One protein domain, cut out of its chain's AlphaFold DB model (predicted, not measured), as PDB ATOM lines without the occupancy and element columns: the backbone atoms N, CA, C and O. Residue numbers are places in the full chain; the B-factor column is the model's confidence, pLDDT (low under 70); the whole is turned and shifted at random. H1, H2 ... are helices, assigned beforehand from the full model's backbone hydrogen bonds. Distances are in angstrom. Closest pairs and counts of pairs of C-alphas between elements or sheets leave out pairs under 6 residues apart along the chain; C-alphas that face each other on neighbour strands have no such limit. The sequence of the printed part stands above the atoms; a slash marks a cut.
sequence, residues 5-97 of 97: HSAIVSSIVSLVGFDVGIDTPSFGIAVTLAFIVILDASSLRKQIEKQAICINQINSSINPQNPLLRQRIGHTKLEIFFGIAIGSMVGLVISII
ATOM      1  N   HIS A   5      11.567  -3.263 -41.618       72.62
ATOM      2  CA  HIS A   5      11.673  -4.368 -40.666       72.62
ATOM      3  C   HIS A   5      12.055  -3.906 -39.258       72.62
ATOM      4  O   HIS A   5      11.388  -4.292 -38.309       72.62
ATOM      5  N   SER A   6      13.066  -3.044 -39.099       72.81
ATOM      6  CA  SER A   6      13.438  -2.527 -37.776       72.81
ATOM      7  C   SER A   6      12.326  -1.674 -37.155       72.81
ATOM      8  O   SER A   6      12.120  -1.745 -35.946       72.81
ATOM      9  N   ALA A   7      11.578  -0.915 -37.962       75.69
ATOM     10  CA  ALA A   7      10.449  -0.111 -37.484       75.69
ATOM     11  C   ALA A   7       9.269  -0.976 -37.001       75.69
ATOM     12  O   ALA A   7       8.775  -0.771 -35.897       75.69
ATOM     13  N   ILE A   8       8.861  -1.978 -37.786       78.25
ATOM     14  CA  ILE A   8       7.760  -2.902 -37.440       78.25
ATOM     15  C   ILE A   8       8.082  -3.690 -36.169       78.25
ATOM     16  O   ILE A   8       7.249  -3.903 -35.296       78.25
ATOM     17  N   VAL A   9       9.319  -4.147 -36.073       82.50
ATOM     18  CA  VAL A   9       9.759  -4.994 -34.976       82.50
ATOM     19  C   VAL A   9       9.889  -4.207 -33.671       82.50
ATOM     20  O   VAL A   9       9.445  -4.666 -32.622       82.50
ATOM     21  N   SER A  10      10.483  -3.011 -33.728       76.94
ATOM     22  CA  SER A  10      10.622  -2.154 -32.546       76.94
ATOM     23  C   SER A  10       9.273  -1.640 -32.039       76.94
ATOM     24  O   SER A  10       9.102  -1.525 -30.824       76.94
ATOM     25  N   SER A  11       8.299  -1.397 -32.926       79.50
ATOM     26  CA  SER A  11       6.947  -1.012 -32.510       79.50
ATOM     27  C   SER A  11       6.227  -2.143 -31.777       79.50
ATOM     28  O   SER A  11       5.606  -1.877 -30.756       79.50
ATOM     29  N   ILE A  12       6.373  -3.397 -32.217       82.25
ATOM     30  CA  ILE A  12       5.808  -4.571 -31.528       82.25
ATOM     31  C   ILE A  12       6.432  -4.757 -30.144       82.25
ATOM     32  O   ILE A  12       5.706  -4.933 -29.171       82.25
ATOM     33  N   VAL A  13       7.761  -4.673 -30.031       82.50
ATOM     34  CA  VAL A  13       8.444  -4.769 -28.726       82.50
ATOM     35  C   VAL A  13       7.979  -3.660 -27.782       82.50
ATOM     36  O   VAL A  13       7.702  -3.930 -26.615       82.50
ATOM     37  N   SER A  14       7.852  -2.431 -28.292       78.88
ATOM     38  CA  SER A  14       7.380  -1.287 -27.503       78.88
ATOM     39  C   SER A  14       5.925  -1.467 -27.069       78.88
ATOM     40  O   SER A  14       5.609  -1.264 -25.904       78.88
ATOM     41  N   LEU A  15       5.049  -1.910 -27.976       80.06
ATOM     42  CA  LEU A  15       3.634  -2.140 -27.688       80.06
ATOM     43  C   LEU A  15       3.453  -3.215 -26.616       80.06
ATOM     44  O   LEU A  15       2.729  -2.994 -25.656       80.06
ATOM     45  N   VAL A  16       4.156  -4.343 -26.727       80.69
ATOM     46  CA  VAL A  16       4.072  -5.412 -25.721       80.69
ATOM     47  C   VAL A  16       4.662  -4.962 -24.382       80.69
ATOM     48  O   VAL A  16       4.091  -5.262 -23.337       80.69
ATOM     49  N   GLY A  17       5.762  -4.205 -24.401       75.38
ATOM     50  CA  GLY A  17       6.359  -3.646 -23.189       75.38
ATOM     51  C   GLY A  17       5.447  -2.657 -22.458       75.38
ATOM     52  O   GLY A  17       5.457  -2.643 -21.232       75.38
ATOM     53  N   PHE A  18       4.654  -1.865 -23.190       75.12
ATOM     54  CA  PHE A  18       3.757  -0.853 -22.615       75.12
ATOM     55  C   PHE A  18       2.378  -1.388 -22.232       75.12
ATOM     56  O   PHE A  18       1.825  -0.935 -21.238       75.12
ATOM     57  N   ASP A  19       1.819  -2.317 -23.009       76.62
ATOM     58  CA  ASP A  19       0.439  -2.789 -22.830       76.62
ATOM     59  C   ASP A  19       0.359  -4.026 -21.923       76.62
ATOM     60  O   ASP A  19      -0.514  -4.139 -21.067       76.62
ATOM     61  N   VAL A  20       1.302  -4.959 -22.082       77.50
ATOM     62  CA  VAL A  20       1.293  -6.250 -21.370       77.50
ATOM     63  C   VAL A  20       2.294  -6.257 -20.211       77.50
ATOM     64  O   VAL A  20       2.100  -6.965 -19.226       77.50
ATOM     65  N   GLY A  21       3.349  -5.449 -20.306       66.62
ATOM     66  CA  GLY A  21       4.399  -5.336 -19.300       66.62
ATOM     67  C   GLY A  21       5.608  -6.226 -19.591       66.62
ATOM     68  O   GLY A  21       5.519  -7.284 -20.223       66.62
ATOM     69  N   ILE A  22       6.769  -5.778 -19.115       67.88
ATOM     70  CA  ILE A  22       8.077  -6.380 -19.417       67.88
ATOM     71  C   ILE A  22       8.337  -7.715 -18.702       67.88
ATOM     72  O   ILE A  22       9.126  -8.517 -19.194       67.88
ATOM     73  N   ASP A  23       7.636  -7.982 -17.598       67.50
ATOM     74  CA  ASP A  23       7.738  -9.230 -16.818       67.50
ATOM     75  C   ASP A  23       6.868 -10.368 -17.374       67.50
ATOM     76  O   ASP A  23       6.700 -11.421 -16.755       67.50
ATOM     77  N   THR A  24       6.293 -10.182 -18.564       72.56
ATOM     78  CA  THR A  24       5.417 -11.176 -19.176       72.56
ATOM     79  C   THR A  24       6.150 -12.032 -20.210       72.56
ATOM     80  O   THR A  24       6.999 -11.530 -20.957       72.56
ATOM     81  N   PRO A  25       5.792 -13.324 -20.347       72.06
ATOM     82  CA  PRO A  25       6.334 -14.181 -21.403       72.06
ATOM     83  C   PRO A  25       6.165 -13.584 -22.810       72.06
ATOM     84  O   PRO A  25       7.027 -13.762 -23.670       72.06
ATOM     85  N   SER A  26       5.087 -12.823 -23.030       79.81
ATOM     86  CA  SER A  26       4.801 -12.113 -24.279       79.81
ATOM     87  C   SER A  26       5.905 -11.125 -24.661       79.81
ATOM     88  O   SER A  26       6.283 -11.057 -25.833       79.81
ATOM     89  N   PHE A  27       6.470 -10.398 -23.693       73.44
ATOM     90  CA  PHE A  27       7.571  -9.463 -23.938       73.44
ATOM     91  C   PHE A  27       8.849 -10.192 -24.364       73.44
ATOM     92  O   PHE A  27       9.478  -9.816 -25.355       73.44
ATOM     93  N   GLY A  28       9.185 -11.300 -23.695       70.75
ATOM     94  CA  GLY A  28      10.320 -12.146 -24.076       70.75
ATOM     95  C   GLY A  28      10.201 -12.694 -25.503       70.75
ATOM     96  O   GLY A  28      11.178 -12.690 -26.259       70.75
ATOM     97  N   ILE A  29       8.994 -13.098 -25.915       79.88
ATOM     98  CA  ILE A  29       8.709 -13.550 -27.285       79.88
ATOM     99  C   ILE A  29       8.870 -12.398 -28.284       79.88
ATOM    100  O   ILE A  29       9.534 -12.573 -29.307       79.88
ATOM    101  N   ALA A  30       8.323 -11.217 -27.985       81.38
ATOM    102  CA  ALA A  30       8.429 -10.040 -28.847       81.38
ATOM    103  C   ALA A  30       9.891  -9.620 -29.072       81.38
ATOM    104  O   ALA A  30      10.302  -9.379 -30.208       81.38
ATOM    105  N   VAL A  31      10.702  -9.599 -28.010       76.94
ATOM    106  CA  VAL A  31      12.139  -9.293 -28.084       76.94
ATOM    107  C   VAL A  31      12.900 -10.371 -28.860       76.94
ATOM    108  O   VAL A  31      13.741 -10.053 -29.699       76.94
ATOM    109  N   THR A  32      12.592 -11.648 -28.639       77.69
ATOM    110  CA  THR A  32      13.241 -12.751 -29.366       77.69
ATOM    111  C   THR A  32      12.948 -12.670 -30.862       77.69
ATOM    112  O   THR A  32      13.870 -12.727 -31.680       77.69
ATOM    113  N   LEU A  33      11.681 -12.453 -31.232       82.62
ATOM    114  CA  LEU A  33      11.277 -12.222 -32.619       82.62
ATOM    115  C   LEU A  33      12.009 -11.007 -33.199       82.62
ATOM    116  O   LEU A  33      12.470 -11.045 -34.341       82.62
ATOM    117  N   ALA A  34      12.176  -9.957 -32.395       82.19
ATOM    118  CA  ALA A  34      12.869  -8.765 -32.829       82.19
ATOM    119  C   ALA A  34      14.326  -9.007 -33.202       82.19
ATOM    120  O   ALA A  34      14.784  -8.564 -34.260       82.19
ATOM    121  N   PHE A  35      15.037  -9.764 -32.372       76.31
ATOM    122  CA  PHE A  35      16.399 -10.180 -32.672       76.31
ATOM    123  C   PHE A  35      16.470 -11.050 -33.924       76.31
ATOM    124  O   PHE A  35      17.322 -10.791 -34.770       76.31
ATOM    125  N   ILE A  36      15.569 -12.024 -34.085       81.62
ATOM    126  CA  ILE A  36      15.538 -12.893 -35.272       81.62
ATOM    127  C   ILE A  36      15.399 -12.054 -36.546       81.62
ATOM    128  O   ILE A  36      16.215 -12.188 -37.456       81.62
ATOM    129  N   VAL A  37      14.429 -11.137 -36.593       84.12
ATOM    130  CA  VAL A  37      14.178 -10.318 -37.787       84.12
ATOM    131  C   VAL A  37      15.345  -9.372 -38.080       84.12
ATOM    132  O   VAL A  37      15.735  -9.208 -39.236       84.12
ATOM    133  N   ILE A  38      15.944  -8.758 -37.054       76.00
ATOM    134  CA  ILE A  38      17.100  -7.867 -37.238       76.00
ATOM    135  C   ILE A  38      18.330  -8.652 -37.721       76.00
ATOM    136  O   ILE A  38      19.052  -8.173 -38.605       76.00
ATOM    137  N   LEU A  39      18.578  -9.840 -37.163       76.19
ATOM    138  CA  LEU A  39      19.697 -10.702 -37.547       76.19
ATOM    139  C   LEU A  39      19.533 -11.233 -38.971       76.19
ATOM    140  O   LEU A  39      20.496 -11.190 -39.743       76.19
ATOM    141  N   ASP A  40      18.334 -11.675 -39.337       82.12
ATOM    142  CA  ASP A  40      18.042 -12.189 -40.674       82.12
ATOM    143  C   ASP A  40      18.155 -11.080 -41.730       82.12
ATOM    144  O   ASP A  40      18.930 -11.191 -42.685       82.12
ATOM    145  N   ALA A  41      17.528  -9.925 -41.477       80.12
ATOM    146  CA  ALA A  41      17.634  -8.760 -42.353       80.12
ATOM    147  C   ALA A  41      19.092  -8.300 -42.536       80.12
ATOM    148  O   ALA A  41      19.495  -7.911 -43.632       80.12
ATOM    149  N   SER A  42      19.910  -8.361 -41.479       76.62
ATOM    150  CA  SER A  42      21.334  -8.009 -41.546       76.62
ATOM    151  C   SER A  42      22.165  -9.037 -42.319       76.62
ATOM    152  O   SER A  42      23.102  -8.667 -43.034       76.62
ATOM    153  N   SER A  43      21.836 -10.319 -42.181       77.12
ATOM    154  CA  SER A  43      22.538 -11.423 -42.841       77.12
ATOM    155  C   SER A  43      22.263 -11.428 -44.342       77.12
ATOM    156  O   SER A  43      23.208 -11.468 -45.135       77.12
ATOM    157  N   LEU A  44      20.996 -11.269 -44.735       80.00
ATOM    158  CA  LEU A  44      20.590 -11.146 -46.133       80.00
ATOM    159  C   LEU A  44      21.222  -9.913 -46.794       80.00
ATOM    160  O   LEU A  44      21.777 -10.000 -47.889       80.00
ATOM    161  N   ARG A  45      21.232  -8.776 -46.089       82.38
ATOM    162  CA  ARG A  45      21.855  -7.529 -46.557       82.38
ATOM    163  C   ARG A  45      23.332  -7.715 -46.903       82.38
ATOM    164  O   ARG A  45      23.744  -7.307 -47.981       82.38
ATOM    165  N   LYS A  46      24.111  -8.388 -46.050       80.75
ATOM    166  CA  LYS A  46      25.532  -8.680 -46.330       80.75
ATOM    167  C   LYS A  46      25.728  -9.550 -47.572       80.75
ATOM    168  O   LYS A  46      26.705  -9.357 -48.292       80.75
ATOM    169  N   GLN A  47      24.846 -10.520 -47.815       84.56
ATOM    170  CA  GLN A  47      24.928 -11.365 -49.012       84.56
ATOM    171  C   GLN A  47      24.643 -10.552 -50.279       84.56
ATOM    172  O   GLN A  47      25.399 -10.640 -51.244       84.56
ATOM    173  N   ILE A  48      23.628  -9.683 -50.240       85.25
ATOM    174  CA  ILE A  48      23.300  -8.774 -51.346       85.25
ATOM    175  C   ILE A  48      24.456  -7.803 -51.626       85.25
ATOM    176  O   ILE A  48      24.793  -7.575 -52.785       85.25
ATOM    177  N   GLU A  49      25.118  -7.268 -50.593       85.56
ATOM    178  CA  GLU A  49      26.307  -6.420 -50.770       85.56
ATOM    179  C   GLU A  49      27.452  -7.173 -51.464       85.56
ATOM    180  O   GLU A  49      28.026  -6.668 -52.430       85.56
ATOM    181  N   LYS A  50      27.757  -8.407 -51.032       86.88
ATOM    182  CA  LYS A  50      28.765  -9.261 -51.689       86.88
ATOM    183  C   LYS A  50      28.413  -9.535 -53.150       86.88
ATOM    184  O   LYS A  50      29.287  -9.475 -54.014       86.88
ATOM    185  N   GLN A  51      27.139  -9.793 -53.432       88.38
ATOM    186  CA  GLN A  51      26.653 -10.016 -54.788       88.38
ATOM    187  C   GLN A  51      26.787  -8.752 -55.651       88.38
ATOM    188  O   GLN A  51      27.284  -8.836 -56.771       88.38
ATOM    189  N   ALA A  52      26.429  -7.577 -55.125       87.81
ATOM    190  CA  ALA A  52      26.587  -6.301 -55.824       87.81
ATOM    191  C   ALA A  52      28.061  -5.984 -56.133       87.81
ATOM    192  O   ALA A  52      28.370  -5.475 -57.210       87.81
ATOM    193  N   ILE A  53      28.985  -6.322 -55.225       88.00
ATOM    194  CA  ILE A  53      30.432  -6.194 -55.462       88.00
ATOM    195  C   ILE A  53      30.873  -7.099 -56.619       88.00
ATOM    196  O   ILE A  53      31.524  -6.611 -57.540       88.00
ATOM    197  N   CYS A  54      30.482  -8.376 -56.601       89.00
ATOM    198  CA  CYS A  54      30.817  -9.337 -57.656       89.00
ATOM    199  C   CYS A  54      30.284  -8.886 -59.030       89.00
ATOM    200  O   CYS A  54      31.029  -8.845 -60.009       89.00
ATOM    201  N   ILE A  55      29.023  -8.445 -59.098       89.44
ATOM    202  CA  ILE A  55      28.416  -7.946 -60.344       89.44
ATOM    203  C   ILE A  55      29.145  -6.697 -60.853       89.44
ATOM    204  O   ILE A  55      29.424  -6.600 -62.044       89.44
ATOM    205  N   ASN A  56      29.505  -5.757 -59.974       88.69
ATOM    206  CA  ASN A  56      30.247  -4.560 -60.379       88.69
ATOM    207  C   ASN A  56      31.637  -4.892 -60.939       88.69
ATOM    208  O   ASN A  56      32.078  -4.234 -61.881       88.69
ATOM    209  N   GLN A  57      32.318  -5.905 -60.393       87.88
ATOM    210  CA  GLN A  57      33.611  -6.369 -60.911       87.88
ATOM    211  C   GLN A  57      33.468  -6.939 -62.327       87.88
ATOM    212  O   GLN A  57      34.222  -6.554 -63.220       87.88
ATOM    213  N   ILE A  58      32.453  -7.777 -62.554       88.38
ATOM    214  CA  ILE A  58      32.153  -8.338 -63.877       88.38
ATOM    215  C   ILE A  58      31.775  -7.220 -64.858       88.38
ATOM    216  O   ILE A  58      32.343  -7.138 -65.945       88.38
ATOM    217  N   ASN A  59      30.896  -6.295 -64.465       88.25
ATOM    218  CA  ASN A  59      30.502  -5.168 -65.314       88.25
ATOM    219  C   ASN A  59      31.697  -4.300 -65.714       88.25
ATOM    220  O   ASN A  59      31.821  -3.952 -66.885       88.25
ATOM    221  N   SER A  60      32.602  -4.015 -64.773       83.88
ATOM    222  CA  SER A  60      33.811  -3.224 -65.038       83.88
ATOM    223  C   SER A  60      34.751  -3.904 -66.040       83.88
ATOM    224  O   SER A  60      35.439  -3.211 -66.784       83.88
ATOM    225  N   SER A  61      34.767  -5.244 -66.092       82.75
ATOM    226  CA  SER A  61      35.552  -5.998 -67.082       82.75
ATOM    227  C   SER A  61      34.932  -6.046 -68.483       82.75
ATOM    228  O   SER A  61      35.663  -6.215 -69.454       82.75
ATOM    229  N   ILE A  62      33.607  -5.891 -68.603       86.94
ATOM    230  CA  ILE A  62      32.885  -5.988 -69.883       86.94
ATOM    231  C   ILE A  62      32.710  -4.605 -70.518       86.94
ATOM    232  O   ILE A  62      33.001  -4.419 -71.696       86.94
ATOM    233  N   ASN A  63      32.216  -3.633 -69.748       83.25
ATOM    234  CA  ASN A  63      32.029  -2.263 -70.204       83.25
ATOM    235  C   ASN A  63      32.180  -1.286 -69.021       83.25
ATOM    236  O   ASN A  63      31.274  -1.193 -68.187       83.25
ATOM    237  N   PRO A  64      33.276  -0.505 -68.969       77.25
ATOM    238  CA  PRO A  64      33.534   0.453 -67.892       77.25
ATOM    239  C   PRO A  64      32.473   1.552 -67.737       77.25
ATOM    240  O   PRO A  64      32.440   2.216 -66.707       77.25
ATOM    241  N   GLN A  65      31.620   1.772 -68.744       82.25
ATOM    242  CA  GLN A  65      30.562   2.788 -68.704       82.25
ATOM    243  C   GLN A  65      29.269   2.303 -68.030       82.25
ATOM    244  O   GLN A  65      28.350   3.098 -67.833       82.25
ATOM    245  N   ASN A  66      29.169   1.016 -67.674       81.44
ATOM    246  CA  ASN A  66      27.973   0.485 -67.025       81.44
ATOM    247  C   ASN A  66      27.767   1.099 -65.626       81.44
ATOM    248  O   ASN A  66      28.725   1.243 -64.862       81.44
ATOM    249  N   PRO A  67      26.514   1.413 -65.242       80.69
ATOM    250  CA  PRO A  67      26.220   1.967 -63.928       80.69
ATOM    251  C   PRO A  67      26.558   0.959 -62.822       80.69
ATOM    252  O   PRO A  67      26.177  -0.213 -62.876       80.69
ATOM    253  N   LEU A  68      27.266   1.431 -61.795       82.25
ATOM    254  CA  LEU A  68      27.641   0.620 -60.642       82.25
ATOM    255  C   LEU A  68      26.446   0.427 -59.706       82.25
ATOM    256  O   LEU A  68      25.769   1.380 -59.313       82.25
ATOM    257  N   LEU A  69      26.229  -0.814 -59.281       82.50
ATOM    258  CA  LEU A  69      25.278  -1.136 -58.226       82.50
ATOM    259  C   LEU A  69      25.780  -0.598 -56.882       82.50
ATOM    260  O   LEU A  69      26.979  -0.588 -56.592       82.50
ATOM    261  N   ARG A  70      24.854  -0.166 -56.027       75.06
ATOM    262  CA  ARG A  70      25.168   0.387 -54.705       75.06
ATOM    263  C   ARG A  70      25.648  -0.724 -53.758       75.06
ATOM    264  O   ARG A  70      24.865  -1.578 -53.365       75.06
ATOM    265  N   GLN A  71      26.924  -0.683 -53.367       69.19
ATOM    266  CA  GLN A  71      27.596  -1.759 -52.610       69.19
ATOM    267  C   GLN A  71      27.427  -1.692 -51.091       69.19
ATOM    268  O   GLN A  71      27.613  -2.698 -50.419       69.19
ATOM    269  N   ARG A  72      27.106  -0.517 -50.538       66.06
ATOM    270  CA  ARG A  72      26.762  -0.368 -49.123       66.06
ATOM    271  C   ARG A  72      25.307   0.001 -48.989       66.06
ATOM    272  O   ARG A  72      24.889   1.114 -49.320       66.06
ATOM    273  N   ILE A  73      24.559  -0.919 -48.418       63.62
ATOM    274  CA  ILE A  73      23.268  -0.639 -47.838       63.62
ATOM    275  C   ILE A  73      23.624  -0.709 -46.354       63.62
ATOM    276  O   ILE A  73      23.809  -1.791 -45.831       63.62
ATOM    277  N   GLY A  74      23.794   0.423 -45.661       57.78
ATOM    278  CA  GLY A  74      24.191   0.444 -44.238       57.78
ATOM    279  C   GLY A  74      23.297   1.317 -43.357       57.78
ATOM    280  O   GLY A  74      22.737   2.295 -43.839       57.78
ATOM    281  N   HIS A  75      23.145   0.915 -42.094       61.53
ATOM    282  CA  HIS A  75      22.775   1.772 -40.958       61.53
ATOM    283  C   HIS A  75      23.868   1.646 -39.910       61.53
ATOM    284  O   HIS A  75      24.570   0.633 -39.851       61.53
ATOM    285  N   THR A  76      24.056   2.693 -39.131       63.00
ATOM    286  CA  THR A  76      25.143   2.809 -38.164       63.00
ATOM    287  C   THR A  76      24.882   1.910 -36.957       63.00
ATOM    288  O   THR A  76      23.781   1.890 -36.420       63.00
ATOM    289  N   LYS A  77      25.909   1.193 -36.468       59.78
ATOM    290  CA  LYS A  77      25.816   0.377 -35.233       59.78
ATOM    291  C   LYS A  77      25.289   1.183 -34.033       59.78
ATOM    292  O   LYS A  77      24.667   0.618 -33.142       59.78
ATOM    293  N   LEU A  78      25.506   2.500 -34.055       53.97
ATOM    294  CA  LEU A  78      24.970   3.455 -33.091       53.97
ATOM    295  C   LEU A  78      23.435   3.501 -33.077       53.97
ATOM    296  O   LEU A  78      22.865   3.538 -31.998       53.97
ATOM    297  N   GLU A  79      22.750   3.432 -34.222       59.62
ATOM    298  CA  GLU A  79      21.275   3.469 -34.271       59.62
ATOM    299  C   GLU A  79      20.656   2.249 -33.579       59.62
ATOM    300  O   GLU A  79      19.655   2.368 -32.878       59.62
ATOM    301  N   ILE A  80      21.294   1.083 -33.716       59.66
ATOM    302  CA  ILE A  80      20.874  -0.150 -33.040       59.66
ATOM    303  C   ILE A  80      21.079  -0.015 -31.525       59.66
ATOM    304  O   ILE A  80      20.197  -0.371 -30.747       59.66
ATOM    305  N   PHE A  81      22.217   0.541 -31.103       69.19
ATOM    306  CA  PHE A  81      22.519   0.764 -29.690       69.19
ATOM    307  C   PHE A  81      21.558   1.769 -29.038       69.19
ATOM    308  O   PHE A  81      21.021   1.492 -27.968       69.19
ATOM    309  N   PHE A  82      21.274   2.896 -29.702       61.44
ATOM    310  CA  PHE A  82      20.294   3.875 -29.224       61.44
ATOM    311  C   PHE A  82      18.879   3.294 -29.166       61.44
ATOM    312  O   PHE A  82      18.168   3.571 -28.209       61.44
ATOM    313  N   GLY A  83      18.480   2.449 -30.123       57.28
ATOM    314  CA  GLY A  83      17.183   1.766 -30.078       57.28
ATOM    315  C   GLY A  83      17.023   0.868 -28.846       57.28
ATOM    316  O   GLY A  83      15.992   0.920 -28.180       57.28
ATOM    317  N   ILE A  84      18.063   0.103 -28.497       65.12
ATOM    318  CA  ILE A  84      18.080  -0.744 -27.292       65.12
ATOM    319  C   ILE A  84      18.067   0.118 -26.022       65.12
ATOM    320  O   ILE A  84      17.292  -0.151 -25.107       65.12
ATOM    321  N   ALA A  85      18.887   1.172 -25.972       68.81
ATOM    322  CA  ALA A  85      18.971   2.062 -24.815       68.81
ATOM    323  C   ALA A  85      17.654   2.819 -24.563       68.81
ATOM    324  O   ALA A  85      17.183   2.869 -23.429       68.81
ATOM    325  N   ILE A  86      17.030   3.358 -25.616       62.38
ATOM    326  CA  ILE A  86      15.734   4.043 -25.529       62.38
ATOM    327  C   ILE A  86      14.646   3.047 -25.113       62.38
ATOM    328  O   ILE A  86      13.912   3.331 -24.173       62.38
ATOM    329  N   GLY A  87      14.579   1.865 -25.737       57.50
ATOM    330  CA  GLY A  87      13.604   0.832 -25.371       57.50
ATOM    331  C   GLY A  87      13.719   0.397 -23.906       57.50
ATOM    332  O   GLY A  87      12.714   0.321 -23.203       57.50
ATOM    333  N   SER A  88      14.948   0.204 -23.414       62.78
ATOM    334  CA  SER A  88      15.207  -0.116 -22.006       62.78
ATOM    335  C   SER A  88      14.822   1.025 -21.063       62.78
ATOM    336  O   SER A  88      14.327   0.764 -19.969       62.78
ATOM    337  N   MET A  89      15.044   2.281 -21.460       63.31
ATOM    338  CA  MET A  89      14.751   3.440 -20.617       63.31
ATOM    339  C   MET A  89      13.248   3.708 -20.509       63.31
ATOM    340  O   MET A  89      12.764   3.977 -19.414       63.31
ATOM    341  N   VAL A  90      12.490   3.578 -21.602       58.12
ATOM    342  CA  VAL A  90      11.029   3.758 -21.549       58.12
ATOM    343  C   VAL A  90      10.359   2.635 -20.744       58.12
ATOM    344  O   VAL A  90       9.466   2.919 -19.950       58.12
ATOM    345  N   GLY A  91      10.834   1.387 -20.864       54.97
ATOM    346  CA  GLY A  91      10.355   0.277 -20.027       54.97
ATOM    347  C   GLY A  91      10.574   0.510 -18.525       54.97
ATOM    348  O   GLY A  91       9.684   0.241 -17.724       54.97
ATOM    349  N   LEU A  92      11.721   1.086 -18.144       61.44
ATOM    350  CA  LEU A  92      12.024   1.453 -16.755       61.44
ATOM    351  C   LEU A  92      11.103   2.558 -16.221       61.44
ATOM    352  O   LEU A  92      10.618   2.458 -15.100       61.44
ATOM    353  N   VAL A  93      10.851   3.599 -17.019       62.06
ATOM    354  CA  VAL A  93       9.998   4.731 -16.620       62.06
ATOM    355  C   VAL A  93       8.557   4.287 -16.379       62.06
ATOM    356  O   VAL A  93       7.950   4.714 -15.405       62.06
ATOM    357  N   ILE A  94       8.025   3.406 -17.226       57.44
ATOM    358  CA  ILE A  94       6.656   2.894 -17.076       57.44
ATOM    359  C   ILE A  94       6.542   1.938 -15.892       57.44
ATOM    360  O   ILE A  94       5.536   1.967 -15.206       57.44
ATOM    361  N   SER A  95       7.576   1.148 -15.591       52.41
ATOM    362  CA  SER A  95       7.579   0.285 -14.402       52.41
ATOM    363  C   SER A  95       7.558   1.053 -13.071       52.41
ATOM    364  O   SER A  95       7.298   0.443 -12.035       52.41
ATOM    365  N   ILE A  96       7.911   2.343 -13.070       62.94
ATOM    366  CA  ILE A  96       7.971   3.190 -11.868       62.94
ATOM    367  C   ILE A  96       6.657   3.972 -11.655       62.94
ATOM    368  O   ILE A  96       6.423   4.466 -10.552       62.94
ATOM    369  N   ILE A  97       5.819   4.088 -12.692       57.00
ATOM    370  CA  ILE A  97       4.526   4.795 -12.686       57.00
ATOM    371  C   ILE A  97       3.403   3.801 -12.389       57.00
ATOM    372  O   ILE A  97       2.527   4.160 -11.572       57.00
TER     373      ILE A  97
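Overview. This is residues 5 to 97 of the 97 residues of a protein of Psychrobacter sp. JCM 18902 (UniProt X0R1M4). A slender rod whose length is made by one long helix, H2; the short helix H1 folds back along its first part as a helical hairpin, and H3 runs at that same end of the rod, meeting H1 but not H2. From the far end of H2 the chain returns toward H3 through a long stretch with no named element, residues 63 to 76. The printed part has 93 residues with three named helices, H1, H2 and H3 in chain order, and no named strand; the class is all helix. It is extended, with a radius of gyration of the C-alphas of 19.2 A and spans of 64 by 21 by 14 A.

Along the chain. H1 is residues 5 to 19, 21.1 A long from first to last C-alpha, and begins at C-alpha 5 (11.673, -4.368, -40.666). H2 is residues 25 to 62, 55.9 A long, and ends at C-alpha 62 (32.885, -5.988, -69.883). H3 is residues 77 to 96, 29.5 A long, and ends at C-alpha 96 (7.971, 3.190, -11.868).

Arrangement. H1 and H2 form a hairpin and touch, at a shallow tilt of 8 degrees, opposite ways; their closest C-alphas, those of Val 13 and Ala 30, are 5.3 A apart. Of H2, residues 26 to 41 alone touch H1. H1 and H3 touch through residues 14 to 18 and 87 to 94 alone, at a shallow tilt of 11 degrees, the same way; their closest C-alphas, those of Gly 17 and Gly 91, are 6.4 A apart. H2 and H3 are apart. In H1, H2 and H3 every O i to N i+4 pair is within hydrogen-bond range.

Size, cuts and confidence. The two C-alphas farthest apart, those of Ile 62 and Ile 97, are 64.7 A apart. The printed part has no cut and ends at Ile 97, the chain's last residue. The link from H1 to H2 is tight, with 5 residues; that from H2 to H3 is long, with 14. The mean pLDDT of the printed part is 74.6, and residues 21 to 23 and 71 to 97 are under 70.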